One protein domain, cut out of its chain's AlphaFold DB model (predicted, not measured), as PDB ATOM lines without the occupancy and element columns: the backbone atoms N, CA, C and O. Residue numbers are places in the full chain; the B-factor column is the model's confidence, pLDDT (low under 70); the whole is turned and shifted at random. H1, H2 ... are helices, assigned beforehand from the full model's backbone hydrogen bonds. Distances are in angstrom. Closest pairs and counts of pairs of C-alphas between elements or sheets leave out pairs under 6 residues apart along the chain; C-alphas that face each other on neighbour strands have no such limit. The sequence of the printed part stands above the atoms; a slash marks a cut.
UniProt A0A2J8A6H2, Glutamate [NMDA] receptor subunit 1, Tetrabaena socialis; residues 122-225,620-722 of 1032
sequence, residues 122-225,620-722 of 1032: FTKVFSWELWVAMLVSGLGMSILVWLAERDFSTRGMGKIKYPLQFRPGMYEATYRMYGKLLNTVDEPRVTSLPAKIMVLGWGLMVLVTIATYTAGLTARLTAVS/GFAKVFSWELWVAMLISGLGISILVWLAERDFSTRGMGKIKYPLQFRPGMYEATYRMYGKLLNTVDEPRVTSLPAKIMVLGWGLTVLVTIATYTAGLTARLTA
ATOM      1  N   PHE A 122      29.431  13.513  20.358       85.44
ATOM      2  CA  PHE A 122      28.436  14.487  20.804       85.44
ATOM      3  C   PHE A 122      29.018  15.898  21.050       85.44
ATOM      4  O   PHE A 122      28.359  16.891  20.746       85.44
ATOM      5  N   THR A 123      30.257  16.031  21.547       87.69
ATOM      6  CA  THR A 123      30.857  17.355  21.815       87.69
ATOM      7  C   THR A 123      31.160  18.095  20.521       87.69
ATOM      8  O   THR A 123      30.969  19.307  20.447       87.69
ATOM      9  N   LYS A 124      31.565  17.359  19.478       84.69
ATOM     10  CA  LYS A 124      32.020  17.900  18.192       84.69
ATOM     11  C   LYS A 124      30.931  18.652  17.426       84.69
ATOM     12  O   LYS A 124      31.257  19.297  16.433       84.69
ATOM     13  N   VAL A 125      29.655  18.530  17.815       87.31
ATOM     14  CA  VAL A 125      28.510  19.249  17.217       87.31
ATOM     15  C   VAL A 125      28.694  20.767  17.300       87.31
ATOM     16  O   VAL A 125      28.316  21.477  16.373       87.31
ATOM     17  N   PHE A 126      29.323  21.250  18.373       89.62
ATOM     18  CA  PHE A 126      29.728  22.643  18.534       89.62
ATOM     19  C   PHE A 126      31.250  22.752  18.625       89.62
ATOM     20  O   PHE A 126      31.923  21.847  19.121       89.62
ATOM     21  N   SER A 127      31.794  23.882  18.171       90.94
ATOM     22  CA  SER A 127      33.208  24.189  18.367       90.94
ATOM     23  C   SER A 127      33.500  24.500  19.841       90.94
ATOM     24  O   SER A 127      32.602  24.847  20.619       90.94
ATOM     25  N   TRP A 128      34.762  24.368  20.252       91.06
ATOM     26  CA  TRP A 128      35.179  24.603  21.637       91.06
ATOM     27  C   TRP A 128      34.881  26.038  22.101       91.06
ATOM     28  O   TRP A 128      34.449  26.257  23.231       91.06
ATOM     29  N   GLU A 129      35.015  27.010  21.200       93.81
ATOM     30  CA  GLU A 129      34.738  28.427  21.440       93.81
ATOM     31  C   GLU A 129      33.266  28.644  21.809       93.81
ATOM     32  O   GLU A 129      32.968  29.427  22.712       93.81
ATOM     33  N   LEU A 130      32.346  27.917  21.164       92.19
ATOM     34  CA  LEU A 130      30.916  27.994  21.459       92.19
ATOM     35  C   LEU A 130      30.577  27.328  22.801       92.19
ATOM     36  O   LEU A 130      29.818  27.905  23.579       92.19
ATOM     37  N   TRP A 131      31.192  26.186  23.135       91.31
ATOM     38  CA  TRP A 131      31.070  25.587  24.473       91.31
ATOM     39  C   TRP A 131      31.556  26.543  25.574       91.31
ATOM     40  O   TRP A 131      30.870  26.734  26.581       91.31
ATOM     41  N   VAL A 132      32.699  27.207  25.373       93.31
ATOM     42  CA  VAL A 132      33.217  28.226  26.301       93.31
ATOM     43  C   VAL A 132      32.279  29.435  26.371       93.31
ATOM     44  O   VAL A 132      31.967  29.897  27.468       93.31
ATOM     45  N   ALA A 133      31.757  29.917  25.240       93.12
ATOM     46  CA  ALA A 133      30.803  31.026  25.210       93.12
ATOM     47  C   ALA A 133      29.487  30.693  25.937       93.12
ATOM     48  O   ALA A 133      28.953  31.549  26.646       93.12
ATOM     49  N   MET A 134      28.986  29.458  25.838       91.56
ATOM     50  CA  MET A 134      27.812  28.974  26.580       91.56
ATOM     51  C   MET A 134      28.058  28.954  28.099       91.56
ATOM     52  O   MET A 134      27.180  29.345  28.871       91.56
ATOM     53  N   LEU A 135      29.261  28.571  28.541       91.19
ATOM     54  CA  LEU A 135      29.644  28.600  29.958       91.19
ATOM     55  C   LEU A 135      29.792  30.044  30.481       91.19
ATOM     56  O   LEU A 135      29.214  30.418  31.505       91.19
ATOM     57  N   VAL A 136      30.522  30.894  29.757       94.31
ATOM     58  CA  VAL A 136      30.739  32.298  30.143       94.31
ATOM     59  C   VAL A 136      29.421  33.084  30.162       94.31
ATOM     60  O   VAL A 136      29.164  33.818  31.119       94.31
ATOM     61  N   SER A 137      28.548  32.897  29.165       94.00
ATOM     62  CA  SER A 137      27.232  33.555  29.130       94.00
ATOM     63  C   SER A 137      26.294  33.042  30.226       94.00
ATOM     64  O   SER A 137      25.648  33.858  30.884       94.00
ATOM     65  N   GLY A 138      26.284  31.736  30.519       92.25
ATOM     66  CA  GLY A 138      25.522  31.170  31.635       92.25
ATOM     67  C   GLY A 138      25.931  31.750  32.995       92.25
ATOM     68  O   GLY A 138      25.069  32.126  33.797       92.25
ATOM     69  N   LEU A 139      27.235  31.917  33.245       94.19
ATOM     70  CA  LEU A 139      27.737  32.603  34.445       94.19
ATOM     71  C   LEU A 139      27.373  34.096  34.452       94.19
ATOM     72  O   LEU A 139      26.907  34.600  35.474       94.19
ATOM     73  N   GLY A 140      27.520  34.791  33.321       94.50
ATOM     74  CA  GLY A 140      27.141  36.200  33.179       94.50
ATOM     75  C   GLY A 140      25.665  36.446  33.504       94.50
ATOM     76  O   GLY A 140      25.347  37.272  34.359       94.50
ATOM     77  N   MET A 141      24.759  35.662  32.910       93.38
ATOM     78  CA  MET A 141      23.322  35.736  33.193       93.38
ATOM     79  C   MET A 141      22.996  35.389  34.648       93.38
ATOM     80  O   MET A 141      22.115  36.010  35.239       93.38
ATOM     81  N   SER A 142      23.742  34.470  35.266       92.62
ATOM     82  CA  SER A 142      23.580  34.134  36.688       92.62
ATOM     83  C   SER A 142      23.906  35.318  37.600       92.62
ATOM     84  O   SER A 142      23.167  35.584  38.548       92.62
ATOM     85  N   ILE A 143      24.977  36.060  37.294       93.44
ATOM     86  CA  ILE A 143      25.362  37.279  38.021       93.44
ATOM     87  C   ILE A 143      24.302  38.368  37.817       93.44
ATOM     88  O   ILE A 143      23.829  38.950  38.792       93.44
ATOM     89  N   LEU A 144      23.892  38.623  36.571       93.44
ATOM     90  CA  LEU A 144      22.925  39.674  36.232       93.44
ATOM     91  C   LEU A 144      21.541  39.426  36.854       93.44
ATOM     92  O   LEU A 144      20.979  40.331  37.471       93.44
ATOM     93  N   VAL A 145      21.018  38.197  36.766       91.44
ATOM     94  CA  VAL A 145      19.732  37.823  37.376       91.44
ATOM     95  C   VAL A 145      19.803  37.893  38.902       91.44
ATOM     96  O   VAL A 145      18.871  38.410  39.521       91.44
ATOM     97  N   TRP A 146      20.901  37.447  39.528       91.88
ATOM     98  CA  TRP A 146      21.061  37.583  40.979       91.88
ATOM     99  C   TRP A 146      21.143  39.050  41.420       91.88
ATOM    100  O   TRP A 146      20.507  39.417  42.407       91.88
ATOM    101  N   LEU A 147      21.868  39.907  40.690       90.69
ATOM    102  CA  LEU A 147      21.942  41.341  40.982       90.69
ATOM    103  C   LEU A 147      20.572  42.022  40.852       90.69
ATOM    104  O   LEU A 147      20.189  42.765  41.755       90.69
ATOM    105  N   ALA A 148      19.816  41.734  39.789       89.19
ATOM    106  CA  ALA A 148      18.481  42.293  39.568       89.19
ATOM    107  C   ALA A 148      17.473  41.855  40.648       89.19
ATOM    108  O   ALA A 148      16.756  42.687  41.206       89.19
ATOM    109  N   GLU A 149      17.444  40.565  40.998       88.88
ATOM    110  CA  GLU A 149      16.568  40.052  42.059       88.88
ATOM    111  C   GLU A 149      16.996  40.535  43.452       88.88
ATOM    112  O   GLU A 149      16.137  40.830  44.285       88.88
ATOM    113  N   ARG A 150      18.306  40.675  43.712       86.69
ATOM    114  CA  ARG A 150      18.822  41.253  44.959       86.69
ATOM    115  C   ARG A 150      18.404  42.709  45.098       86.69
ATOM    116  O   ARG A 150      17.838  43.048  46.129       86.69
ATOM    117  N   ASP A 151      18.658  43.544  44.092       85.44
ATOM    118  CA  ASP A 151      18.291  44.964  44.093       85.44
ATOM    119  C   ASP A 151      16.784  45.143  44.344       85.44
ATOM    120  O   ASP A 151      16.384  45.770  45.329       85.44
ATOM    121  N   PHE A 152      15.952  44.480  43.535       83.62
ATOM    122  CA  PHE A 152      14.493  44.502  43.659       83.62
ATOM    123  C   PHE A 152      14.006  44.042  45.044       83.62
ATOM    124  O   PHE A 152      13.113  44.659  45.631       83.62
ATOM    125  N   SER A 153      14.629  43.000  45.607       82.75
ATOM    126  CA  SER A 153      14.321  42.514  46.953       82.75
ATOM    127  C   SER A 153      14.808  43.455  48.060       82.75
ATOM    128  O   SER A 153      14.112  43.593  49.063       82.75
ATOM    129  N   THR A 154      15.960  44.118  47.910       81.12
ATOM    130  CA  THR A 154      16.456  45.106  48.890       81.12
ATOM    131  C   THR A 154      15.648  46.401  48.890       81.12
ATOM    132  O   THR A 154      15.576  47.068  49.916       81.12
ATOM    133  N   ARG A 155      14.960  46.713  47.784       81.81
ATOM    134  CA  ARG A 155      13.960  47.791  47.697       81.81
ATOM    135  C   ARG A 155      12.586  47.398  48.267       81.81
ATOM    136  O   ARG A 155      11.642  48.170  48.156       81.81
ATOM    137  N   GLY A 156      12.443  46.195  48.836       75.00
ATOM    138  CA  GLY A 156      11.207  45.716  49.468       75.00
ATOM    139  C   GLY A 156      10.069  45.348  48.506       75.00
ATOM    140  O   GLY A 156       8.974  45.029  48.959       75.00
ATOM    141  N   MET A 157      10.300  45.355  47.188       70.88
ATOM    142  CA  MET A 157       9.238  45.230  46.175       70.88
ATOM    143  C   MET A 157       8.809  43.782  45.858       70.88
ATOM    144  O   MET A 157       7.980  43.561  44.975       70.88
ATOM    145  N   GLY A 158       9.344  42.771  46.552       69.31
ATOM    146  CA  GLY A 158       9.042  41.371  46.251       69.31
ATOM    147  C   GLY A 158       9.429  40.369  47.336       69.31
ATOM    148  O   GLY A 158      10.163  40.671  48.274       69.31
ATOM    149  N   LYS A 159       8.932  39.134  47.188       74.00
ATOM    150  CA  LYS A 159       9.308  37.995  48.038       74.00
ATOM    151  C   LYS A 159      10.694  37.482  47.638       74.00
ATOM    152  O   LYS A 159      10.916  37.204  46.462       74.00
ATOM    153  N   ILE A 160      11.575  37.278  48.618       74.19
ATOM    154  CA  ILE A 160      12.927  36.726  48.430       74.19
ATOM    155  C   ILE A 160      12.836  35.346  47.750       74.19
ATOM    156  O   ILE A 160      12.425  34.370  48.381       74.19
ATOM    157  N   LYS A 161      13.214  35.256  46.466       76.88
ATOM    158  CA  LYS A 161      13.342  33.980  45.728       76.88
ATOM    159  C   LYS A 161      14.779  33.451  45.688       76.88
ATOM    160  O   LYS A 161      14.972  32.242  45.768       76.88
ATOM    161  N   TYR A 162      15.767  34.344  45.621       80.12
ATOM    162  CA  TYR A 162      17.195  34.021  45.685       80.12
ATOM    163  C   TYR A 162      17.789  34.515  47.013       80.12
ATOM    164  O   TYR A 162      17.419  35.603  47.460       80.12
ATOM    165  N   PRO A 163      18.714  33.775  47.653       81.31
ATOM    166  CA  PRO A 163      19.399  34.258  48.849       81.31
ATOM    167  C   PRO A 163      20.117  35.603  48.632       81.31
ATOM    168  O   PRO A 163      20.847  35.788  47.657       81.31
ATOM    169  N   LEU A 164      19.953  36.527  49.585       78.88
ATOM    170  CA  LEU A 164      20.576  37.862  49.559       78.88
ATOM    171  C   LEU A 164      22.098  37.828  49.798       78.88
ATOM    172  O   LEU A 164      22.807  38.766  49.435       78.88
ATOM    173  N   GLN A 165      22.607  36.752  50.404       82.94
ATOM    174  CA  GLN A 165      24.040  36.497  50.556       82.94
ATOM    175  C   GLN A 165      24.656  36.084  49.212       82.94
ATOM    176  O   GLN A 165      24.137  35.184  48.551       82.94
ATOM    177  N   PHE A 166      25.804  36.673  48.849       81.94
ATOM    178  CA  PHE A 166      26.467  36.443  47.556       81.94
ATOM    179  C   PHE A 166      26.689  34.958  47.240       81.94
ATOM    180  O   PHE A 166      26.237  34.494  46.200       81.94
ATOM    181  N   ARG A 167      27.327  34.190  48.138       80.50
ATOM    182  CA  ARG A 167      27.661  32.775  47.881       80.50
ATOM    183  C   ARG A 167      26.406  31.911  47.613       80.50
ATOM    184  O   ARG A 167      26.283  31.430  46.490       80.50
ATOM    185  N   PRO A 168      25.434  31.749  48.539       81.94
ATOM    186  CA  PRO A 168      24.248  30.925  48.269       81.94
ATOM    187  C   PRO A 168      23.353  31.484  47.153       81.94
ATOM    188  O   PRO A 168      22.728  30.711  46.427       81.94
ATOM    189  N   GLY A 169      23.298  32.810  47.001       85.12
ATOM    190  CA  GLY A 169      22.532  33.485  45.957       85.12
ATOM    191  C   GLY A 169      23.054  33.179  44.557       85.12
ATOM    192  O   GLY A 169      22.289  32.744  43.695       85.12
ATOM    193  N   MET A 170      24.370  33.301  44.369       85.94
ATOM    194  CA  MET A 170      25.046  32.922  43.132       85.94
ATOM    195  C   MET A 170      24.924  31.426  42.841       85.94
ATOM    196  O   MET A 170      24.697  31.070  41.688       85.94
ATOM    197  N   TYR A 171      25.026  30.543  43.842       86.06
ATOM    198  CA  TYR A 171      24.877  29.097  43.619       86.06
ATOM    199  C   TYR A 171      23.460  28.722  43.143       86.06
ATOM    200  O   TYR A 171      23.312  27.857  42.283       86.06
ATOM    201  N   GLU A 172      22.416  29.378  43.664       87.19
ATOM    202  CA  GLU A 172      21.030  29.178  43.214       87.19
ATOM    203  C   GLU A 172      20.789  29.763  41.811       87.19
ATOM    204  O   GLU A 172      20.162  29.109  40.979       87.19
ATOM    205  N   ALA A 173      21.323  30.953  41.508       89.75
ATOM    206  CA  ALA A 173      21.229  31.550  40.172       89.75
ATOM    207  C   ALA A 173      21.964  30.711  39.112       89.75
ATOM    208  O   ALA A 173      21.379  30.373  38.085       89.75
ATOM    209  N   THR A 174      23.195  30.288  39.415       91.38
ATOM    210  CA  THR A 174      24.034  29.437  38.551       91.38
ATOM    211  C   THR A 174      23.363  28.099  38.264       91.38
ATOM    212  O   THR A 174      23.269  27.696  37.106       91.38
ATOM    213  N   TYR A 175      22.810  27.441  39.291       90.88
ATOM    214  CA  TYR A 175      22.033  26.216  39.099       90.88
ATOM    215  C   TYR A 175      20.810  26.433  38.195       90.88
ATOM    216  O   TYR A 175      20.513  25.572  37.374       90.88
ATOM    217  N   ARG A 176      20.114  27.575  38.284       91.12
ATOM    218  CA  ARG A 176      18.916  27.834  37.464       91.12
ATOM    219  C   ARG A 176      19.215  28.244  36.024       91.12
ATOM    220  O   ARG A 176      18.475  27.817  35.142       91.12
ATOM    221  N   MET A 177      20.276  29.009  35.755       93.00
ATOM    222  CA  MET A 177      20.651  29.344  34.372       93.00
ATOM    223  C   MET A 177      21.154  28.110  33.618       93.00
ATOM    224  O   MET A 177      20.644  27.808  32.537       93.00
ATOM    225  N   TYR A 178      22.082  27.348  34.212       92.75
ATOM    226  CA  TYR A 178      22.570  26.101  33.617       92.75
ATOM    227  C   TYR A 178      21.531  24.985  33.631       92.75
ATOM    228  O   TYR A 178      21.448  24.225  32.674       92.75
ATOM    229  N   GLY A 179      20.693  24.905  34.664       90.31
ATOM    230  CA  GLY A 179      19.590  23.951  34.707       90.31
ATOM    231  C   GLY A 179      18.561  24.205  33.607       90.31
ATOM    232  O   GLY A 179      17.993  23.254  33.081       90.31
ATOM    233  N   LYS A 180      18.353  25.463  33.192       90.19
ATOM    234  CA  LYS A 180      17.527  25.760  32.016       90.19
ATOM    235  C   LYS A 180      18.214  25.316  30.721       90.19
ATOM    236  O   LYS A 180      17.559  24.694  29.891       90.19
ATOM    237  N   LEU A 181      19.519  25.577  30.578       91.06
ATOM    238  CA  LEU A 181      20.320  25.161  29.416       91.06
ATOM    239  C   LEU A 181      20.386  23.632  29.248       91.06
ATOM    240  O   LEU A 181      20.278  23.137  28.135       91.06
ATOM    241  N   LEU A 182      20.526  22.885  30.347       90.19
ATOM    242  CA  LEU A 182      20.625  21.420  30.369       90.19
ATOM    243  C   LEU A 182      19.269  20.714  30.577       90.19
ATOM    244  O   LEU A 182      19.243  19.547  30.952       90.19
ATOM    245  N   ASN A 183      18.150  21.423  30.387       86.19
ATOM    246  CA  ASN A 183      16.780  20.933  30.592       86.19
ATOM    247  C   ASN A 183      16.574  20.112  31.891       86.19
ATOM    248  O   ASN A 183      16.060  18.996  31.871       86.19
ATOM    249  N   THR A 184      16.946  20.676  33.042       85.62
ATOM    250  CA  THR A 184      16.615  20.159  34.389       85.62
ATOM    251  C   THR A 184      15.809  21.135  35.238       85.62
ATOM    252  O   THR A 184      15.138  20.710  36.176       85.62
ATOM    253  N   VAL A 185      15.835  22.428  34.899       86.50
ATOM    254  CA  VAL A 185      15.037  23.492  35.520       86.50
ATOM    255  C   VAL A 185      14.083  24.050  34.473       86.50
ATOM    256  O   VAL A 185      14.512  24.636  33.479       86.50
ATOM    257  N   ASP A 186      12.782  23.888  34.707       77.62
ATOM    258  CA  ASP A 186      11.749  24.268  33.738       77.62
ATOM    259  C   ASP A 186      11.667  25.796  33.576       77.62
ATOM    260  O   ASP A 186      11.701  26.308  32.454       77.62
ATOM    261  N   GLU A 187      11.673  26.535  34.692       79.50
ATOM    262  CA  GLU A 187      11.681  28.002  34.722       79.50
ATOM    263  C   GLU A 187      12.604  28.569  35.823       79.50
ATOM    264  O   GLU A 187      12.445  28.257  37.012       79.50
ATOM    265  N   PRO A 188      13.540  29.477  35.486       83.31
ATOM    266  CA  PRO A 188      14.254  30.278  36.476       83.31
ATOM    267  C   PRO A 188      13.300  31.207  37.245       83.31
ATOM    268  O   PRO A 188      12.786  32.198  36.728       83.31
ATOM    269  N   ARG A 189      13.059  30.885  38.519       82.44
ATOM    270  CA  ARG A 189      12.031  31.511  39.365       82.44
ATOM    271  C   ARG A 189      12.393  32.962  39.755       82.44
ATOM    272  O   ARG A 189      12.880  33.189  40.856       82.44
ATOM    273  N   VAL A 190      12.107  33.947  38.902       86.75
ATOM    274  CA  VAL A 190      12.367  35.396  39.126       86.75
ATOM    275  C   VAL A 190      11.119  36.196  39.555       86.75
ATOM    276  O   VAL A 190      10.000  35.674  39.519       86.75
ATOM    277  N   THR A 191      11.278  37.444  40.006       85.25
ATOM    278  CA  THR A 191      10.197  38.355  40.443       85.25
ATOM    279  C   THR A 191      10.179  39.675  39.677       85.25
ATOM    280  O   THR A 191       9.118  40.085  39.196       85.25
ATOM    281  N   SER A 192      11.341  40.310  39.550       88.12
ATOM    282  CA  SER A 192      11.540  41.645  38.997       88.12
ATOM    283  C   SER A 192      11.330  41.686  37.480       88.12
ATOM    284  O   SER A 192      11.544  40.699  36.772       88.12
ATOM    285  N   LEU A 193      10.906  42.840  36.953       87.94
ATOM    286  CA  LEU A 193      10.720  43.014  35.508       87.94
ATOM    287  C   LEU A 193      12.039  42.871  34.711       87.94
ATOM    288  O   LEU A 193      12.021  42.143  33.719       87.94
ATOM    289  N   PRO A 194      13.189  43.442  35.140       90.19
ATOM    290  CA  PRO A 194      14.459  43.240  34.442       90.19
ATOM    291  C   PRO A 194      14.885  41.767  34.405       90.19
ATOM    292  O   PRO A 194      15.239  41.267  33.340       90.19
ATOM    293  N   ALA A 195      14.774  41.038  35.524       89.88
ATOM    294  CA  ALA A 195      15.137  39.622  35.555       89.88
ATOM    295  C   ALA A 195      14.200  38.753  34.697       89.88
ATOM    296  O   ALA A 195      14.660  37.781  34.107       89.88
ATOM    297  N   LYS A 196      12.911  39.105  34.563       90.25
ATOM    298  CA  LYS A 196      11.998  38.441  33.609       90.25
ATOM    299  C   LYS A 196      12.455  38.628  32.164       90.25
ATOM    300  O   LYS A 196      12.523  37.647  31.436       90.25
ATOM    301  N   ILE A 197      12.809  39.851  31.763       92.25
ATOM    302  CA  ILE A 197      13.310  40.140  30.407       92.25
ATOM    303  C   ILE A 197      14.625  39.382  30.150       92.25
ATOM    304  O   ILE A 197      14.765  38.723  29.123       92.25
ATOM    305  N   MET A 198      15.546  39.385  31.120       93.25
ATOM    306  CA  MET A 198      16.795  38.612  31.071       93.25
ATOM    307  C   MET A 198      16.555  37.100  30.928       93.25
ATOM    308  O   MET A 198      17.200  36.454  30.108       93.25
ATOM    309  N   VAL A 199      15.617  36.530  31.691       91.38
ATOM    310  CA  VAL A 199      15.278  35.095  31.635       91.38
ATOM    311  C   VAL A 199      14.542  34.721  30.346       91.38
ATOM    312  O   VAL A 199      14.764  33.626  29.839       91.38
ATOM    313  N   LEU A 200      13.730  35.614  29.770       92.38
ATOM    314  CA  LEU A 200      13.122  35.407  28.448       92.38
ATOM    315  C   LEU A 200      14.186  35.396  27.339       92.38
ATOM    316  O   LEU A 200      14.185  34.488  26.512       92.38
ATOM    317  N   GLY A 201      15.135  36.338  27.365       92.69
ATOM    318  CA  GLY A 201      16.269  36.358  26.432       92.69
ATOM    319  C   GLY A 201      17.160  35.115  26.550       92.69
ATOM    320  O   GLY A 201      17.489  34.494  25.541       92.69
ATOM    321  N   TRP A 202      17.477  34.691  27.780       93.44
ATOM    322  CA  TRP A 202      18.187  33.429  28.032       93.44
ATOM    323  C   TRP A 202      17.383  32.214  27.554       93.44
ATOM    324  O   TRP A 202      17.941  31.316  26.936       93.44
ATOM    325  N   GLY A 203      16.067  32.193  27.781       90.88
ATOM    326  CA  GLY A 203      15.180  31.120  27.332       90.88
ATOM    327  C   GLY A 203      15.141  30.966  25.811       90.88
ATOM    328  O   GLY A 203      15.182  29.837  25.325       90.88
ATOM    329  N   LEU A 204      15.124  32.077  25.066       92.69
ATOM    330  CA  LEU A 204      15.208  32.069  23.604       92.69
ATOM    331  C   LEU A 204      16.578  31.573  23.119       92.69
ATOM    332  O   LEU A 204      16.632  30.711  22.246       92.69
ATOM    333  N   MET A 205      17.671  32.063  23.713       92.50
ATOM    334  CA  MET A 205      19.031  31.609  23.401       92.50
ATOM    335  C   MET A 205      19.181  30.099  23.637       92.50
ATOM    336  O   MET A 205      19.576  29.381  22.724       92.50
ATOM    337  N   VAL A 206      18.755  29.599  24.802       92.00
ATOM    338  CA  VAL A 206      18.749  28.167  25.142       92.00
ATOM    339  C   VAL A 206      17.922  27.346  24.148       92.00
ATOM    340  O   VAL A 206      18.373  26.286  23.717       92.00
ATOM    341  N   LEU A 207      16.730  27.818  23.765       90.94
ATOM    342  CA  LEU A 207      15.867  27.131  22.798       90.94
ATOM    343  C   LEU A 207      16.552  27.000  21.433       90.94
ATOM    344  O   LEU A 207      16.577  25.904  20.871       90.94
ATOM    345  N   VAL A 208      17.149  28.086  20.929       92.50
ATOM    346  CA  VAL A 208      17.915  28.073  19.676       92.50
ATOM    347  C   VAL A 208      19.121  27.139  19.800       92.50
ATOM    348  O   VAL A 208      19.301  26.283  18.943       92.50
ATOM    349  N   THR A 209      19.897  27.213  20.885       91.44
ATOM    350  CA  THR A 209      21.061  26.339  21.097       91.44
ATOM    351  C   THR A 209      20.683  24.854  21.126       91.44
ATOM    352  O   THR A 209      21.351  24.060  20.471       91.44
ATOM    353  N   ILE A 210      19.610  24.455  21.817       90.25
ATOM    354  CA  ILE A 210      19.162  23.049  21.847       90.25
ATOM    355  C   ILE A 210      18.670  22.597  20.461       90.25
ATOM    356  O   ILE A 210      18.984  21.486  20.026       90.25
ATOM    357  N   ALA A 211      17.944  23.456  19.737       90.94
ATOM    358  CA  ALA A 211      17.503  23.170  18.373       90.94
ATOM    359  C   ALA A 211      18.686  23.013  17.398       90.94
ATOM    360  O   ALA A 211      18.760  22.009  16.693       90.94
ATOM    361  N   THR A 212      19.649  23.941  17.401       92.38
ATOM    362  CA  THR A 212      20.857  23.878  16.561       92.38
ATOM    363  C   THR A 212      21.750  22.693  16.929       92.38
ATOM    364  O   THR A 212      22.271  22.040  16.029       92.38
ATOM    365  N   TYR A 213      21.887  22.359  18.217       91.81
ATOM    366  CA  TYR A 213      22.604  21.156  18.656       91.81
ATOM    367  C   TYR A 213      21.958  19.886  18.084       91.81
ATOM    368  O   TYR A 213      22.635  19.024  17.527       91.81
ATOM    369  N   THR A 214      20.628  19.794  18.161       90.00
ATOM    370  CA  THR A 214      19.886  18.631  17.662       90.00
ATOM    371  C   THR A 214      19.986  18.543  16.137       90.00
ATOM    372  O   THR A 214      20.333  17.490  15.617       90.00
ATOM    373  N   ALA A 215      19.795  19.653  15.415       87.19
ATOM    374  CA  ALA A 215      19.928  19.712  13.959       87.19
ATOM    375  C   ALA A 215      21.356  19.396  13.472       87.19
ATOM    376  O   ALA A 215      21.526  18.665  12.498       87.19
ATOM    377  N   GLY A 216      22.385  19.895  14.165       86.75
ATOM    378  CA  GLY A 216      23.790  19.614  13.859       86.75
ATOM    379  C   GLY A 216      24.194  18.165  14.143       86.75
ATOM    380  O   GLY A 216      25.032  17.614  13.431       86.75
ATOM    381  N   LEU A 217      23.581  17.520  15.139       84.44
ATOM    382  CA  LEU A 217      23.748  16.087  15.379       84.44
ATOM    383  C   LEU A 217      23.001  15.253  14.328       84.44
ATOM    384  O   LEU A 217      23.589  14.330  13.768       84.44
ATOM    385  N   THR A 218      21.758  15.629  13.991       79.31
ATOM    386  CA  THR A 218      20.979  15.045  12.887       79.31
ATOM    387  C   THR A 218      21.791  15.055  11.601       79.31
ATOM    388  O   THR A 218      22.078  13.986  11.081       79.31
ATOM    389  N   ALA A 219      22.271  16.218  11.152       79.12
ATOM    390  CA  ALA A 219      23.028  16.362   9.906       79.12
ATOM    391  C   ALA A 219      24.261  15.434   9.804       79.12
ATOM    392  O   ALA A 219      24.663  15.051   8.709       79.12
ATOM    393  N   ARG A 220      24.867  15.045  10.935       74.50
ATOM    394  CA  ARG A 220      26.066  14.183  10.984       74.50
ATOM    395  C   ARG A 220      25.764  12.688  11.083       74.50
ATOM    396  O   ARG A 220      26.666  11.886  10.817       74.50
ATOM    397  N   LEU A 221      24.532  12.341  11.460       72.69
ATOM    398  CA  LEU A 221      23.992  10.980  11.460       72.69
ATOM    399  C   LEU A 221      23.176  10.685  10.189       72.69
ATOM    400  O   LEU A 221      23.158   9.545   9.748       72.69
ATOM    401  N   THR A 222      22.562  11.691   9.557       66.38
ATOM    402  CA  THR A 222      21.961  11.574   8.214       66.38
ATOM    403  C   THR A 222      23.042  11.460   7.134       66.38
ATOM    404  O   THR A 222      22.849  10.756   6.150       66.38
ATOM    405  N   ALA A 223      24.205  12.099   7.326       56.75
ATOM    406  CA  ALA A 223      25.381  11.988   6.453       56.75
ATOM    407  C   ALA A 223      26.152  10.660   6.642       56.75
ATOM    408  O   ALA A 223      27.373  10.650   6.831       56.75
ATOM    409  N   VAL A 224      25.429   9.537   6.629       47.97
ATOM    410  CA  VAL A 224      25.978   8.173   6.568       47.97
ATOM    411  C   VAL A 224      25.859   7.669   5.129       47.97
ATOM    412  O   VAL A 224      25.097   6.765   4.804       47.97
ATOM    413  N   SER A 225      26.664   8.273   4.257       46.53
ATOM    414  CA  SER A 225      27.390   7.474   3.271       46.53
ATOM    415  C   SER A 225      28.507   6.706   3.994       46.53
ATOM    416  O   SER A 225      28.799   6.959   5.173       46.53
ATOM    417  N   GLY A 620      10.803   0.007  14.927       79.25
ATOM    418  CA  GLY A 620      11.885   0.816  14.348       79.25
ATOM    419  C   GLY A 620      12.352   1.964  15.251       79.25
ATOM    420  O   GLY A 620      13.548   2.254  15.310       79.25
ATOM    421  N   PHE A 621      11.426   2.541  16.029       84.00
ATOM    422  CA  PHE A 621      11.698   3.562  17.047       84.00
ATOM    423  C   PHE A 621      12.615   3.053  18.179       84.00
ATOM    424  O   PHE A 621      13.541   3.746  18.589       84.00
ATOM    425  N   ALA A 622      12.409   1.823  18.662       87.44
ATOM    426  CA  ALA A 622      13.180   1.256  19.770       87.44
ATOM    427  C   ALA A 622      14.608   0.891  19.336       87.44
ATOM    428  O   ALA A 622      15.559   1.077  20.092       87.44
ATOM    429  N   LYS A 623      14.759   0.437  18.084       83.81
ATOM    430  CA  LYS A 623      16.036   0.041  17.472       83.81
ATOM    431  C   LYS A 623      17.000   1.208  17.189       83.81
ATOM    432  O   LYS A 623      18.098   0.955  16.708       83.81
ATOM    433  N   VAL A 624      16.622   2.470  17.432       86.06
ATOM    434  CA  VAL A 624      17.526   3.632  17.262       86.06
ATOM    435  C   VAL A 624      18.746   3.522  18.186       86.06
ATOM    436  O   VAL A 624      19.870   3.821  17.779       86.06
ATOM    437  N   PHE A 625      18.531   3.037  19.408       89.06
ATOM    438  CA  PHE A 625      19.576   2.730  20.380       89.06
ATOM    439  C   PHE A 625      19.782   1.223  20.506       89.06
ATOM    440  O   PHE A 625      18.836   0.442  20.389       89.06
ATOM    441  N   SER A 626      21.021   0.820  20.789       89.31
ATOM    442  CA  SER A 626      21.325  -0.566  21.146       89.31
ATOM    443  C   SER A 626      20.763  -0.922  22.535       89.31
ATOM    444  O   SER A 626      20.497  -0.044  23.365       89.31
ATOM    445  N   TRP A 627      20.551  -2.212  22.812       88.81
ATOM    446  CA  TRP A 627      19.943  -2.652  24.077       88.81
ATOM    447  C   TRP A 627      20.817  -2.325  25.297       88.81
ATOM    448  O   TRP A 627      20.303  -1.967  26.356       88.81
ATOM    449  N   GLU A 628      22.139  -2.342  25.133       90.19
ATOM    450  CA  GLU A 628      23.109  -1.962  26.163       90.19
ATOM    451  C   GLU A 628      22.931  -0.495  26.573       90.19
ATOM    452  O   GLU A 628      23.018  -0.175  27.757       90.19
ATOM    453  N   LEU A 629      22.623   0.395  25.619       90.31
ATOM    454  CA  LEU A 629      22.355   1.808  25.893       90.31
ATOM    455  C   LEU A 629      21.003   1.998  26.603       90.31
ATOM    456  O   LEU A 629      20.930   2.758  27.571       90.31
ATOM    457  N   TRP A 630      19.956   1.259  26.212       91.75
ATOM    458  CA  TRP A 630      18.683   1.232  26.950       91.75
ATOM    459  C   TRP A 630      18.875   0.795  28.411       91.75
ATOM    460  O   TRP A 630      18.417   1.479  29.330       91.75
ATOM    461  N   VAL A 631      19.617  -0.291  28.646       92.69
ATOM    462  CA  VAL A 631      19.945  -0.777  29.996       92.69
ATOM    463  C   VAL A 631      20.828   0.223  30.757       92.69
ATOM    464  O   VAL A 631      20.567   0.497  31.930       92.69
ATOM    465  N   ALA A 632      21.821   0.841  30.109       91.38
ATOM    466  CA  ALA A 632      22.691   1.840  30.734       91.38
ATOM    467  C   ALA A 632      21.924   3.093  31.193       91.38
ATOM    468  O   ALA A 632      22.214   3.638  32.263       91.38
ATOM    469  N   MET A 633      20.920   3.549  30.434       90.94
ATOM    470  CA  MET A 633      20.029   4.645  30.846       90.94
ATOM    471  C   MET A 633      19.188   4.287  32.079       90.94
ATOM    472  O   MET A 633      19.018   5.126  32.965       90.94
ATOM    473  N   LEU A 634      18.712   3.042  32.187       91.44
ATOM    474  CA  LEU A 634      17.958   2.584  33.358       91.44
ATOM    475  C   LEU A 634      18.855   2.454  34.605       91.44
ATOM    476  O   LEU A 634      18.524   2.942  35.688       91.44
ATOM    477  N   ILE A 635      20.039   1.851  34.464       93.88
ATOM    478  CA  ILE A 635      20.981   1.693  35.582       93.88
ATOM    479  C   ILE A 635      21.482   3.061  36.076       93.88
ATOM    480  O   ILE A 635      21.497   3.308  37.283       93.88
ATOM    481  N   SER A 636      21.828   3.986  35.172       92.88
ATOM    482  CA  SER A 636      22.248   5.341  35.565       92.88
ATOM    483  C   SER A 636      21.112   6.173  36.162       92.88
ATOM    484  O   SER A 636      21.337   6.836  37.174       92.88
ATOM    485  N   GLY A 637      19.889   6.081  35.623       91.81
ATOM    486  CA  GLY A 637      18.702   6.745  36.170       91.81
ATOM    487  C   GLY A 637      18.378   6.309  37.603       91.81
ATOM    488  O   GLY A 637      18.056   7.143  38.453       91.81
ATOM    489  N   LEU A 638      18.545   5.023  37.927       93.94
ATOM    490  CA  LEU A 638      18.453   4.536  39.310       93.94
ATOM    491  C   LEU A 638      19.637   5.005  40.171       93.94
ATOM    492  O   LEU A 638      19.429   5.491  41.284       93.94
ATOM    493  N   GLY A 639      20.865   4.913  39.654       94.00
ATOM    494  CA  GLY A 639      22.079   5.322  40.364       94.00
ATOM    495  C   GLY A 639      22.054   6.791  40.795       94.00
ATOM    496  O   GLY A 639      22.253   7.095  41.973       94.00
ATOM    497  N   ILE A 640      21.729   7.708  39.878       93.50
ATOM    498  CA  ILE A 640      21.631   9.140  40.185       93.50
ATOM    499  C   ILE A 640      20.500   9.441  41.177       93.50
ATOM    500  O   ILE A 640      20.666  10.280  42.061       93.50
ATOM    501  N   SER A 641      19.382   8.712  41.100       92.25
ATOM    502  CA  SER A 641      18.254   8.865  42.029       92.25
ATOM    503  C   SER A 641      18.641   8.510  43.464       92.25
ATOM    504  O   SER A 641      18.296   9.236  44.398       92.25
ATOM    505  N   ILE A 642      19.418   7.437  43.642       93.06
ATOM    506  CA  ILE A 642      19.965   7.033  44.944       93.06
ATOM    507  C   ILE A 642      20.964   8.082  45.454       93.06
ATOM    508  O   ILE A 642      20.874   8.491  46.611       93.06
ATOM    509  N   LEU A 643      21.881   8.559  44.604       93.25
ATOM    510  CA  LEU A 643      22.892   9.558  44.976       93.25
ATOM    511  C   LEU A 643      22.274  10.910  45.371       93.25
ATOM    512  O   LEU A 643      22.644  11.477  46.401       93.25
ATOM    513  N   VAL A 644      21.293  11.402  44.611       91.75
ATOM    514  CA  VAL A 644      20.574  12.649  44.916       91.75
ATOM    515  C   VAL A 644      19.731  12.508  46.184       91.75
ATOM    516  O   VAL A 644      19.744  13.414  47.020       91.75
ATOM    517  N   TRP A 645      19.053  11.370  46.387       91.50
ATOM    518  CA  TRP A 645      18.344  11.103  47.642       91.50
ATOM    519  C   TRP A 645      19.300  11.070  48.842       91.50
ATOM    520  O   TRP A 645      19.002  11.687  49.864       91.50
ATOM    521  N   LEU A 646      20.465  10.420  48.723       90.38
ATOM    522  CA  LEU A 646      21.492  10.403  49.772       90.38
ATOM    523  C   LEU A 646      21.998  11.816  50.096       90.38
ATOM    524  O   LEU A 646      22.069  12.171  51.273       90.38
ATOM    525  N   ALA A 647      22.300  12.629  49.081       89.31
ATOM    526  CA  ALA A 647      22.792  13.994  49.254       89.31
ATOM    527  C   ALA A 647      21.753  14.924  49.915       89.31
ATOM    528  O   ALA A 647      22.076  15.627  50.876       89.31
ATOM    529  N   GLU A 648      20.494  14.905  49.462       88.69
ATOM    530  CA  GLU A 648      19.424  15.726  50.052       88.69
ATOM    531  C   GLU A 648      18.983  15.214  51.433       88.69
ATOM    532  O   GLU A 648      18.684  16.028  52.315       88.69
ATOM    533  N   ARG A 649      18.988  13.892  51.671       85.75
ATOM    534  CA  ARG A 649      18.774  13.313  53.009       85.75
ATOM    535  C   ARG A 649      19.866  13.774  53.963       85.75
ATOM    536  O   ARG A 649      19.539  14.263  55.038       85.75
ATOM    537  N   ASP A 650      21.133  13.653  53.575       84.19
ATOM    538  CA  ASP A 650      22.279  14.074  54.380       84.19
ATOM    539  C   ASP A 650      22.187  15.566  54.735       84.19
ATOM    540  O   ASP A 650      22.152  15.928  55.912       84.19
ATOM    541  N   PHE A 651      22.018  16.424  53.725       82.44
ATOM    542  CA  PHE A 651      21.847  17.869  53.895       82.44
ATOM    543  C   PHE A 651      20.674  18.230  54.829       82.44
ATOM    544  O   PHE A 651      20.815  19.109  55.683       82.44
ATOM    545  N   SER A 652      19.557  17.497  54.735       81.06
ATOM    546  CA  SER A 652      18.410  17.640  55.643       81.06
ATOM    547  C   SER A 652      18.733  17.171  57.071       81.06
ATOM    548  O   SER A 652      18.401  17.863  58.028       81.06
ATOM    549  N   THR A 653      19.414  16.031  57.243       79.81
ATOM    550  CA  THR A 653      19.792  15.504  58.573       79.81
ATOM    551  C   THR A 653      20.844  16.347  59.292       79.81
ATOM    552  O   THR A 653      20.890  16.334  60.517       79.81
ATOM    553  N   ARG A 654      21.640  17.135  58.558       77.44
ATOM    554  CA  ARG A 654      22.537  18.160  59.120       77.44
ATOM    555  C   ARG A 654      21.813  19.460  59.514       77.44
ATOM    556  O   ARG A 654      22.473  20.426  59.881       77.44
ATOM    557  N   GLY A 655      20.486  19.534  59.375       70.25
ATOM    558  CA  GLY A 655      19.682  20.721  59.699       70.25
ATOM    559  C   GLY A 655      19.835  21.904  58.732       70.25
ATOM    560  O   GLY A 655      19.246  22.956  58.964       70.25
ATOM    561  N   MET A 656      20.590  21.757  57.635       69.06
ATOM    562  CA  MET A 656      20.913  22.863  56.716       69.06
ATOM    563  C   MET A 656      19.822  23.168  55.676       69.06
ATOM    564  O   MET A 656      19.954  24.117  54.901       69.06
ATOM    565  N   GLY A 657      18.736  22.392  55.636       69.00
ATOM    566  CA  GLY A 657      17.669  22.552  54.652       69.00
ATOM    567  C   GLY A 657      16.329  21.973  55.097       69.00
ATOM    568  O   GLY A 657      16.244  21.171  56.023       69.00
ATOM    569  N   LYS A 658      15.257  22.380  54.405       73.06
ATOM    570  CA  LYS A 658      13.928  21.772  54.560       73.06
ATOM    571  C   LYS A 658      13.882  20.454  53.792       73.06
ATOM    572  O   LYS A 658      14.223  20.449  52.613       73.06
ATOM    573  N   ILE A 659      13.380  19.396  54.431       73.69
ATOM    574  CA  ILE A 659      13.194  18.061  53.842       73.69
ATOM    575  C   ILE A 659      12.466  18.175  52.489       73.69
ATOM    576  O   ILE A 659      11.339  18.670  52.425       73.69
ATOM    577  N   LYS A 660      13.124  17.737  51.407       77.62
ATOM    578  CA  LYS A 660      12.578  17.731  50.031       77.62
ATOM    579  C   LYS A 660      12.086  16.366  49.570       77.62
ATOM    580  O   LYS A 660      11.103  16.295  48.840       77.62
ATOM    581  N   TYR A 661      12.759  15.318  50.027       80.69
ATOM    582  CA  TYR A 661      12.439  13.919  49.778       80.69
ATOM    583  C   TYR A 661      12.191  13.226  51.125       80.69
ATOM    584  O   TYR A 661      12.884  13.551  52.093       80.69
ATOM    585  N   PRO A 662      11.241  12.279  51.225       80.44
ATOM    586  CA  PRO A 662      11.031  11.506  52.446       80.44
ATOM    587  C   PRO A 662      12.325  10.886  53.000       80.44
ATOM    588  O   PRO A 662      13.123  10.296  52.268       80.44
ATOM    589  N   LEU A 663      12.527  10.997  54.319       75.25
ATOM    590  CA  LEU A 663      13.724  10.478  54.999       75.25
ATOM    591  C   LEU A 663      13.786   8.940  54.999       75.25
ATOM    592  O   LEU A 663      14.875   8.367  55.057       75.25
ATOM    593  N   GLN A 664      12.635   8.267  54.931       80.06
ATOM    594  CA  GLN A 664      12.544   6.816  54.774       80.06
ATOM    595  C   GLN A 664      13.011   6.396  53.370       80.06
ATOM    596  O   GLN A 664      12.595   6.991  52.379       80.06
ATOM    597  N   PHE A 665      13.816   5.332  53.284       79.31
ATOM    598  CA  PHE A 665      14.422   4.878  52.025       79.31
ATOM    599  C   PHE A 665      13.395   4.608  50.917       79.31
ATOM    600  O   PHE A 665      13.524   5.158  49.831       79.31
ATOM    601  N   ARG A 666      12.342   3.823  51.189       78.38
ATOM    602  CA  ARG A 666      11.376   3.387  50.160       78.38
ATOM    603  C   ARG A 666      10.622   4.559  49.492       78.38
ATOM    604  O   ARG A 666      10.762   4.699  48.278       78.38
ATOM    605  N   PRO A 667       9.883   5.431  50.213       82.06
ATOM    606  CA  PRO A 667       9.195   6.565  49.583       82.06
ATOM    607  C   PRO A 667      10.161   7.672  49.124       82.06
ATOM    608  O   PRO A 667       9.870   8.376  48.160       82.06
ATOM    609  N   GLY A 668      11.320   7.820  49.775       83.00
ATOM    610  CA  GLY A 668      12.338   8.801  49.398       83.00
ATOM    611  C   GLY A 668      13.010   8.483  48.064       83.00
ATOM    612  O   GLY A 668      13.104   9.352  47.199       83.00
ATOM    613  N   MET A 669      13.405   7.222  47.879       84.88
ATOM    614  CA  MET A 669      13.932   6.704  46.619       84.88
ATOM    615  C   MET A 669      12.853   6.701  45.528       84.88
ATOM    616  O   MET A 669      13.154   7.084  44.406       84.88
ATOM    617  N   TYR A 670      11.599   6.347  45.837       85.12
ATOM    618  CA  TYR A 670      10.496   6.414  44.866       85.12
ATOM    619  C   TYR A 670      10.314   7.828  44.283       85.12
ATOM    620  O   TYR A 670      10.345   7.984  43.065       85.12
ATOM    621  N   GLU A 671      10.200   8.862  45.126       86.00
ATOM    622  CA  GLU A 671      10.031  10.259  44.680       86.00
ATOM    623  C   GLU A 671      11.274  10.786  43.932       86.00
ATOM    624  O   GLU A 671      11.150  11.588  43.005       86.00
ATOM    625  N   ALA A 672      12.481  10.329  44.292       87.62
ATOM    626  CA  ALA A 672      13.704  10.649  43.551       87.62
ATOM    627  C   ALA A 672      13.706  10.001  42.157       87.62
ATOM    628  O   ALA A 672      13.822  10.709  41.156       87.62
ATOM    629  N   THR A 673      13.488   8.687  42.090       90.25
ATOM    630  CA  THR A 673      13.433   7.893  40.853       90.25
ATOM    631  C   THR A 673      12.344   8.384  39.903       90.25
ATOM    632  O   THR A 673      12.606   8.560  38.712       90.25
ATOM    633  N   TYR A 674      11.152   8.693  40.420       88.75
ATOM    634  CA  TYR A 674      10.060   9.272  39.637       88.75
ATOM    635  C   TYR A 674      10.453  10.610  38.991       88.75
ATOM    636  O   TYR A 674      10.141  10.830  37.825       88.75
ATOM    637  N   ARG A 675      11.198  11.480  39.688       88.81
ATOM    638  CA  ARG A 675      11.648  12.767  39.123       88.81
ATOM    639  C   ARG A 675      12.813  12.646  38.147       88.81
ATOM    640  O   ARG A 675      12.824  13.374  37.160       88.81
ATOM    641  N   MET A 676      13.771  11.746  38.372       89.88
ATOM    642  CA  MET A 676      14.910  11.595  37.449       89.88
ATOM    643  C   MET A 676      14.474  11.003  36.108       89.88
ATOM    644  O   MET A 676      14.804  11.565  35.062       89.88
ATOM    645  N   TYR A 677      13.662   9.939  36.127       90.31
ATOM    646  CA  TYR A 677      13.051   9.396  34.910       90.31
ATOM    647  C   TYR A 677      11.978  10.314  34.334       90.31
ATOM    648  O   TYR A 677      11.906  10.486  33.121       90.31
ATOM    649  N   GLY A 678      11.181  10.956  35.190       87.00
ATOM    650  CA  GLY A 678      10.199  11.946  34.774       87.00
ATOM    651  C   GLY A 678      10.825  13.111  34.011       87.00
ATOM    652  O   GLY A 678      10.214  13.608  33.071       87.00
ATOM    653  N   LYS A 679      12.068  13.505  34.323       84.62
ATOM    654  CA  LYS A 679      12.784  14.510  33.529       84.62
ATOM    655  C   LYS A 679      13.472  13.940  32.280       84.62
ATOM    656  O   LYS A 679      13.457  14.622  31.261       84.62
ATOM    657  N   LEU A 680      13.949  12.687  32.296       85.56
ATOM    658  CA  LEU A 680      14.398  11.974  31.082       85.56
ATOM    659  C   LEU A 680      13.281  11.851  30.028       85.56
ATOM    660  O   LEU A 680      13.536  11.999  28.840       85.56
ATOM    661  N   LEU A 681      12.042  11.618  30.469       85.31
ATOM    662  CA  LEU A 681      10.847  11.555  29.618       85.31
ATOM    663  C   LEU A 681      10.165  12.925  29.420       85.31
ATOM    664  O   LEU A 681       9.182  13.021  28.693       85.31
ATOM    665  N   ASN A 682      10.670  13.977  30.073       83.25
ATOM    666  CA  ASN A 682      10.107  15.332  30.106       83.25
ATOM    667  C   ASN A 682       8.613  15.412  30.522       83.25
ATOM    668  O   ASN A 682       7.864  16.248  30.023       83.25
ATOM    669  N   THR A 683       8.188  14.551  31.453       80.06
ATOM    670  CA  THR A 683       6.814  14.419  31.978       80.06
ATOM    671  C   THR A 683       6.608  14.948  33.408       80.06
ATOM    672  O   THR A 683       5.468  14.982  33.869       80.06
ATOM    673  N   VAL A 684       7.664  15.348  34.134       81.94
ATOM    674  CA  VAL A 684       7.601  15.742  35.565       81.94
ATOM    675  C   VAL A 684       8.452  16.988  35.863       81.94
ATOM    676  O   VAL A 684       9.545  17.124  35.316       81.94
ATOM    677  N   ASP A 685       7.976  17.866  36.763       72.69
ATOM    678  CA  ASP A 685       8.683  19.087  37.204       72.69
ATOM    679  C   ASP A 685      10.063  18.866  37.855       72.69
ATOM    680  O   ASP A 685      10.310  17.846  38.513       72.69
ATOM    681  N   GLU A 686      10.910  19.903  37.723       81.19
ATOM    682  CA  GLU A 686      12.313  20.009  38.156       81.19
ATOM    683  C   GLU A 686      12.690  19.158  39.396       81.19
ATOM    684  O   GLU A 686      12.010  19.209  40.436       81.19
ATOM    685  N   PRO A 687      13.813  18.407  39.354       84.44
ATOM    686  CA  PRO A 687      14.343  17.709  40.521       84.44
ATOM    687  C   PRO A 687      14.514  18.643  41.726       84.44
ATOM    688  O   PRO A 687      15.105  19.722  41.644       84.44
ATOM    689  N   ARG A 688      13.989  18.222  42.881       83.19
ATOM    690  CA  ARG A 688      13.778  19.080  44.060       83.19
ATOM    691  C   ARG A 688      15.027  19.185  44.938       83.19
ATOM    692  O   ARG A 688      14.963  18.926  46.134       83.19
ATOM    693  N   VAL A 689      16.154  19.576  44.349       86.50
ATOM    694  CA  VAL A 689      17.454  19.688  45.030       86.50
ATOM    695  C   VAL A 689      17.667  21.041  45.716       86.50
ATOM    696  O   VAL A 689      17.224  22.086  45.238       86.50
ATOM    697  N   THR A 690      18.376  21.037  46.843       81.81
ATOM    698  CA  THR A 690      18.752  22.241  47.604       81.81
ATOM    699  C   THR A 690      20.258  22.337  47.824       81.81
ATOM    700  O   THR A 690      20.820  23.431  47.691       81.81
ATOM    701  N   SER A 691      20.905  21.204  48.093       86.50
ATOM    702  CA  SER A 691      22.330  21.076  48.374       86.50
ATOM    703  C   SER A 691      23.196  21.278  47.124       86.50
ATOM    704  O   SER A 691      22.804  20.947  46.003       86.50
ATOM    705  N   LEU A 692      24.408  21.815  47.306       86.25
ATOM    706  CA  LEU A 692      25.369  21.986  46.210       86.25
ATOM    707  C   LEU A 692      25.813  20.641  45.581       86.25
ATOM    708  O   LEU A 692      25.824  20.572  44.351       86.25
ATOM    709  N   PRO A 693      26.089  19.562  46.351       90.25
ATOM    710  CA  PRO A 693      26.318  18.225  45.798       90.25
ATOM    711  C   PRO A 693      25.214  17.742  44.853       90.25
ATOM    712  O   PRO A 693      25.499  17.389  43.711       90.25
ATOM    713  N   ALA A 694      23.950  17.779  45.293       90.25
ATOM    714  CA  ALA A 694      22.836  17.279  44.493       90.25
ATOM    715  C   ALA A 694      22.575  18.145  43.249       90.25
ATOM    716  O   ALA A 694      22.205  17.620  42.205       90.25
ATOM    717  N   LYS A 695      22.824  19.459  43.322       91.06
ATOM    718  CA  LYS A 695      22.769  20.361  42.159       91.06
ATOM    719  C   LYS A 695      23.800  20.000  41.089       91.06
ATOM    720  O   LYS A 695      23.448  19.959  39.917       91.06
ATOM    721  N   ILE A 696      25.039  19.688  41.475       92.06
ATOM    722  CA  ILE A 696      26.091  19.253  40.537       92.06
ATOM    723  C   ILE A 696      25.735  17.893  39.916       92.06
ATOM    724  O   ILE A 696      25.804  17.739  38.698       92.06
ATOM    725  N   MET A 697      25.268  16.941  40.732       94.06
ATOM    726  CA  MET A 697      24.758  15.642  40.271       94.06
ATOM    727  C   MET A 697      23.620  15.795  39.244       94.06
ATOM    728  O   MET A 697      23.676  15.202  38.168       94.06
ATOM    729  N   VAL A 698      22.619  16.636  39.532       92.81
ATOM    730  CA  VAL A 698      21.480  16.882  38.631       92.81
ATOM    731  C   VAL A 698      21.893  17.608  37.350       92.81
ATOM    732  O   VAL A 698      21.354  17.287  36.298       92.81
ATOM    733  N   LEU A 699      22.862  18.529  37.379       92.75
ATOM    734  CA  LEU A 699      23.392  19.129  36.144       92.75
ATOM    735  C   LEU A 699      24.110  18.086  35.266       92.75
ATOM    736  O   LEU A 699      23.923  18.095  34.052       92.75
ATOM    737  N   GLY A 700      24.850  17.147  35.869       93.12
ATOM    738  CA  GLY A 700      25.431  16.000  35.158       93.12
ATOM    739  C   GLY A 700      24.371  15.121  34.484       93.12
ATOM    740  O   GLY A 700      24.485  14.839  33.295       93.12
ATOM    741  N   TRP A 701      23.302  14.774  35.209       93.00
ATOM    742  CA  TRP A 701      22.144  14.061  34.646       93.00
ATOM    743  C   TRP A 701      21.447  14.855  33.538       93.00
ATOM    744  O   TRP A 701      21.064  14.278  32.528       93.00
ATOM    745  N   GLY A 702      21.327  16.175  33.688       91.50
ATOM    746  CA  GLY A 702      20.753  17.065  32.678       91.50
ATOM    747  C   GLY A 702      21.483  17.013  31.344       91.50
ATOM    748  O   GLY A 702      20.852  16.848  30.305       91.50
ATOM    749  N   LEU A 703      22.818  17.070  31.372       91.75
ATOM    750  CA  LEU A 703      23.620  16.888  30.164       91.75
ATOM    751  C   LEU A 703      23.391  15.499  29.548       91.75
ATOM    752  O   LEU A 703      23.233  15.401  28.335       91.75
ATOM    753  N   THR A 704      23.312  14.441  30.365       92.06
ATOM    754  CA  THR A 704      22.997  13.087  29.880       92.06
ATOM    755  C   THR A 704      21.626  13.022  29.213       92.06
ATOM    756  O   THR A 704      21.532  12.574  28.076       92.06
ATOM    757  N   VAL A 705      20.580  13.536  29.862       90.69
ATOM    758  CA  VAL A 705      19.211  13.607  29.324       90.69
ATOM    759  C   VAL A 705      19.168  14.393  28.010       90.69
ATOM    760  O   VAL A 705      18.608  13.907  27.031       90.69
ATOM    761  N   LEU A 706      19.785  15.579  27.960       90.31
ATOM    762  CA  LEU A 706      19.816  16.439  26.774       90.31
ATOM    763  C   LEU A 706      20.497  15.740  25.596       90.31
ATOM    764  O   LEU A 706      19.921  15.677  24.509       90.31
ATOM    765  N   VAL A 707      21.701  15.195  25.804       91.38
ATOM    766  CA  VAL A 707      22.449  14.526  24.732       91.38
ATOM    767  C   VAL A 707      21.731  13.255  24.287       91.38
ATOM    768  O   VAL A 707      21.620  13.032  23.085       91.38
ATOM    769  N   THR A 708      21.175  12.466  25.209       89.88
ATOM    770  CA  THR A 708      20.362  11.284  24.886       89.88
ATOM    771  C   THR A 708      19.149  11.644  24.033       89.88
ATOM    772  O   THR A 708      18.961  11.034  22.984       89.88
ATOM    773  N   ILE A 709      18.342  12.641  24.421       90.12
ATOM    774  CA  ILE A 709      17.149  13.041  23.653       90.12
ATOM    775  C   ILE A 709      17.554  13.524  22.256       90.12
ATOM    776  O   ILE A 709      17.006  13.045  21.265       90.12
ATOM    777  N   ALA A 710      18.556  14.403  22.160       90.31
ATOM    778  CA  ALA A 710      19.053  14.888  20.875       90.31
ATOM    779  C   ALA A 710      19.587  13.748  19.989       90.31
ATOM    780  O   ALA A 710      19.287  13.710  18.800       90.31
ATOM    781  N   THR A 711      20.324  12.789  20.561       89.50
ATOM    782  CA  THR A 711      20.864  11.628  19.828       89.50
ATOM    783  C   THR A 711      19.758  10.669  19.389       89.50
ATOM    784  O   THR A 711      19.825  10.138  18.284       89.50
ATOM    785  N   TYR A 712      18.713  10.482  20.200       90.38
ATOM    786  CA  TYR A 712      17.542   9.686  19.828       90.38
ATOM    787  C   TYR A 712      16.791  10.324  18.655       90.38
ATOM    788  O   TYR A 712      16.525   9.657  17.658       90.38
ATOM    789  N   THR A 713      16.498  11.627  18.732       89.38
ATOM    790  CA  THR A 713      15.855  12.370  17.639       89.38
ATOM    791  C   THR A 713      16.707  12.328  16.371       89.38
ATOM    792  O   THR A 713      16.197  11.983  15.310       89.38
ATOM    793  N   ALA A 714      18.009  12.598  16.484       86.06
ATOM    794  CA  ALA A 714      18.936  12.591  15.361       86.06
ATOM    795  C   ALA A 714      19.092  11.204  14.715       86.06
ATOM    796  O   ALA A 714      19.079  11.102  13.491       86.06
ATOM    797  N   GLY A 715      19.179  10.134  15.512       84.19
ATOM    798  CA  GLY A 715      19.240   8.752  15.024       84.19
ATOM    799  C   GLY A 715      17.927   8.264  14.401       84.19
ATOM    800  O   GLY A 715      17.948   7.516  13.423       84.19
ATOM    801  N   LEU A 716      16.780   8.722  14.917       83.56
ATOM    802  CA  LEU A 716      15.475   8.461  14.313       83.56
ATOM    803  C   LEU A 716      15.340   9.178  12.964       83.56
ATOM    804  O   LEU A 716      14.959   8.544  11.984       83.56
ATOM    805  N   THR A 717      15.697  10.466  12.881       79.00
ATOM    806  CA  THR A 717      15.701  11.200  11.606       79.00
ATOM    807  C   THR A 717      16.680  10.580  10.613       79.00
ATOM    808  O   THR A 717      16.279  10.326   9.485       79.00
ATOM    809  N   ALA A 718      17.904  10.243  11.036       75.81
ATOM    810  CA  ALA A 718      18.890   9.556  10.203       75.81
ATOM    811  C   ALA A 718      18.326   8.285   9.558       75.81
ATOM    812  O   ALA A 718      18.454   8.111   8.351       75.81
ATOM    813  N   ARG A 719      17.630   7.439  10.327       73.81
ATOM    814  CA  ARG A 719      16.985   6.216   9.819       73.81
ATOM    815  C   ARG A 719      15.749   6.458   8.947       73.81
ATOM    816  O   ARG A 719      15.419   5.587   8.152       73.81
ATOM    817  N   LEU A 720      15.080   7.603   9.077       71.62
ATOM    818  CA  LEU A 720      13.970   8.006   8.200       71.62
ATOM    819  C   LEU A 720      14.465   8.624   6.880       71.62
ATOM    820  O   LEU A 720      13.774   8.528   5.874       71.62
ATOM    821  N   THR A 721      15.657   9.228   6.873       66.06
ATOM    822  CA  THR A 721      16.328   9.733   5.661       66.06
ATOM    823  C   THR A 721      17.248   8.707   4.995       66.06
ATOM    824  O   THR A 721      17.687   8.936   3.873       66.06
ATOM    825  N   ALA A 722      17.600   7.618   5.688       59.38
ATOM    826  CA  ALA A 722      18.544   6.621   5.194       59.38
ATOM    827  C   ALA A 722      17.965   5.909   3.969       59.38
ATOM    828  O   ALA A 722      17.040   5.101   4.077       59.38
TER     829      ALA A 722
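This is residues 122 to 225 and 620 to 722 of the 1032 residues of the protein "Glutamate [NMDA] receptor subunit 1" of Tetrabaena socialis (UniProt A0A2J8A6H2). Two lobes of three helices each, H1 to H3 and H4 to H6, join where the long helices H3 and H6 meet near their last residues as a V. The short H2 lies in the mouth of the V with H1 on the H3 side, while H4 and the short H5 cross each other on the other side of H6. The 207 printed residues hold six named helices, H1 to H6 in chain order, and no named strand; the class is all helix. The whole is compact, with a radius of gyration of the C-alphas of 18.8 A and spans of 61 by 41 by 25 A.

H6, residues 692 to 721, is the hub, touching four helices. With residues 710 to 721 alone it touches H3, residues 193 to 222, at a steep tilt of 44 degrees, the same way; the closest C-alphas, of Thr 218 and Ala 714, are 4.0 A apart. H2, residues 166 to 181, completes a bundle with them, three helices that touch one another: it touches H6 at a shallow 12 degrees, with C-alphas of Gly 179 and Leu 699 closest at 6.3 A. H1, residues 128 to 154, touches H3 with residues 141 to 149 alone, at a shallow tilt of 19 degrees, opposite ways, closest at the C-alphas of Val 145 and Ala 195, 5.3 A. H4, residues 627 to 653, touches H6 with residues 640 to 648 alone, also at 19 degrees, opposite ways, closest at the C-alphas of Val 644 and Ala 694, 5.2 A. H5, residues 665 to 680, touches H4 at a steep 52 degrees, with C-alphas of Ser 641 and Thr 673 5.1 A apart. H1 and H4 are apart. Every O i to N i+4 pair is within hydrogen-bond range in H1, H2, H4, H5 and H6, and 25 of 26 in H3.

H1 begins at C-alpha 128 (35.179, 24.603, 21.637) and H6 ends at C-alpha 721 (16.328, 9.733, 5.661). H6 is 43.3 A long, H3 43.1 A, H4 39.0 A and H1 38.9 A.

Residues 226 to 619 are not printed, and C-alphas 225 and 620 are 20.2 A apart. The four links printed whole are long. Mean pLDDT of the printed part is 85.9; residues 158, 222 to 225, 656 to 657 and 721 to 722 are under 70.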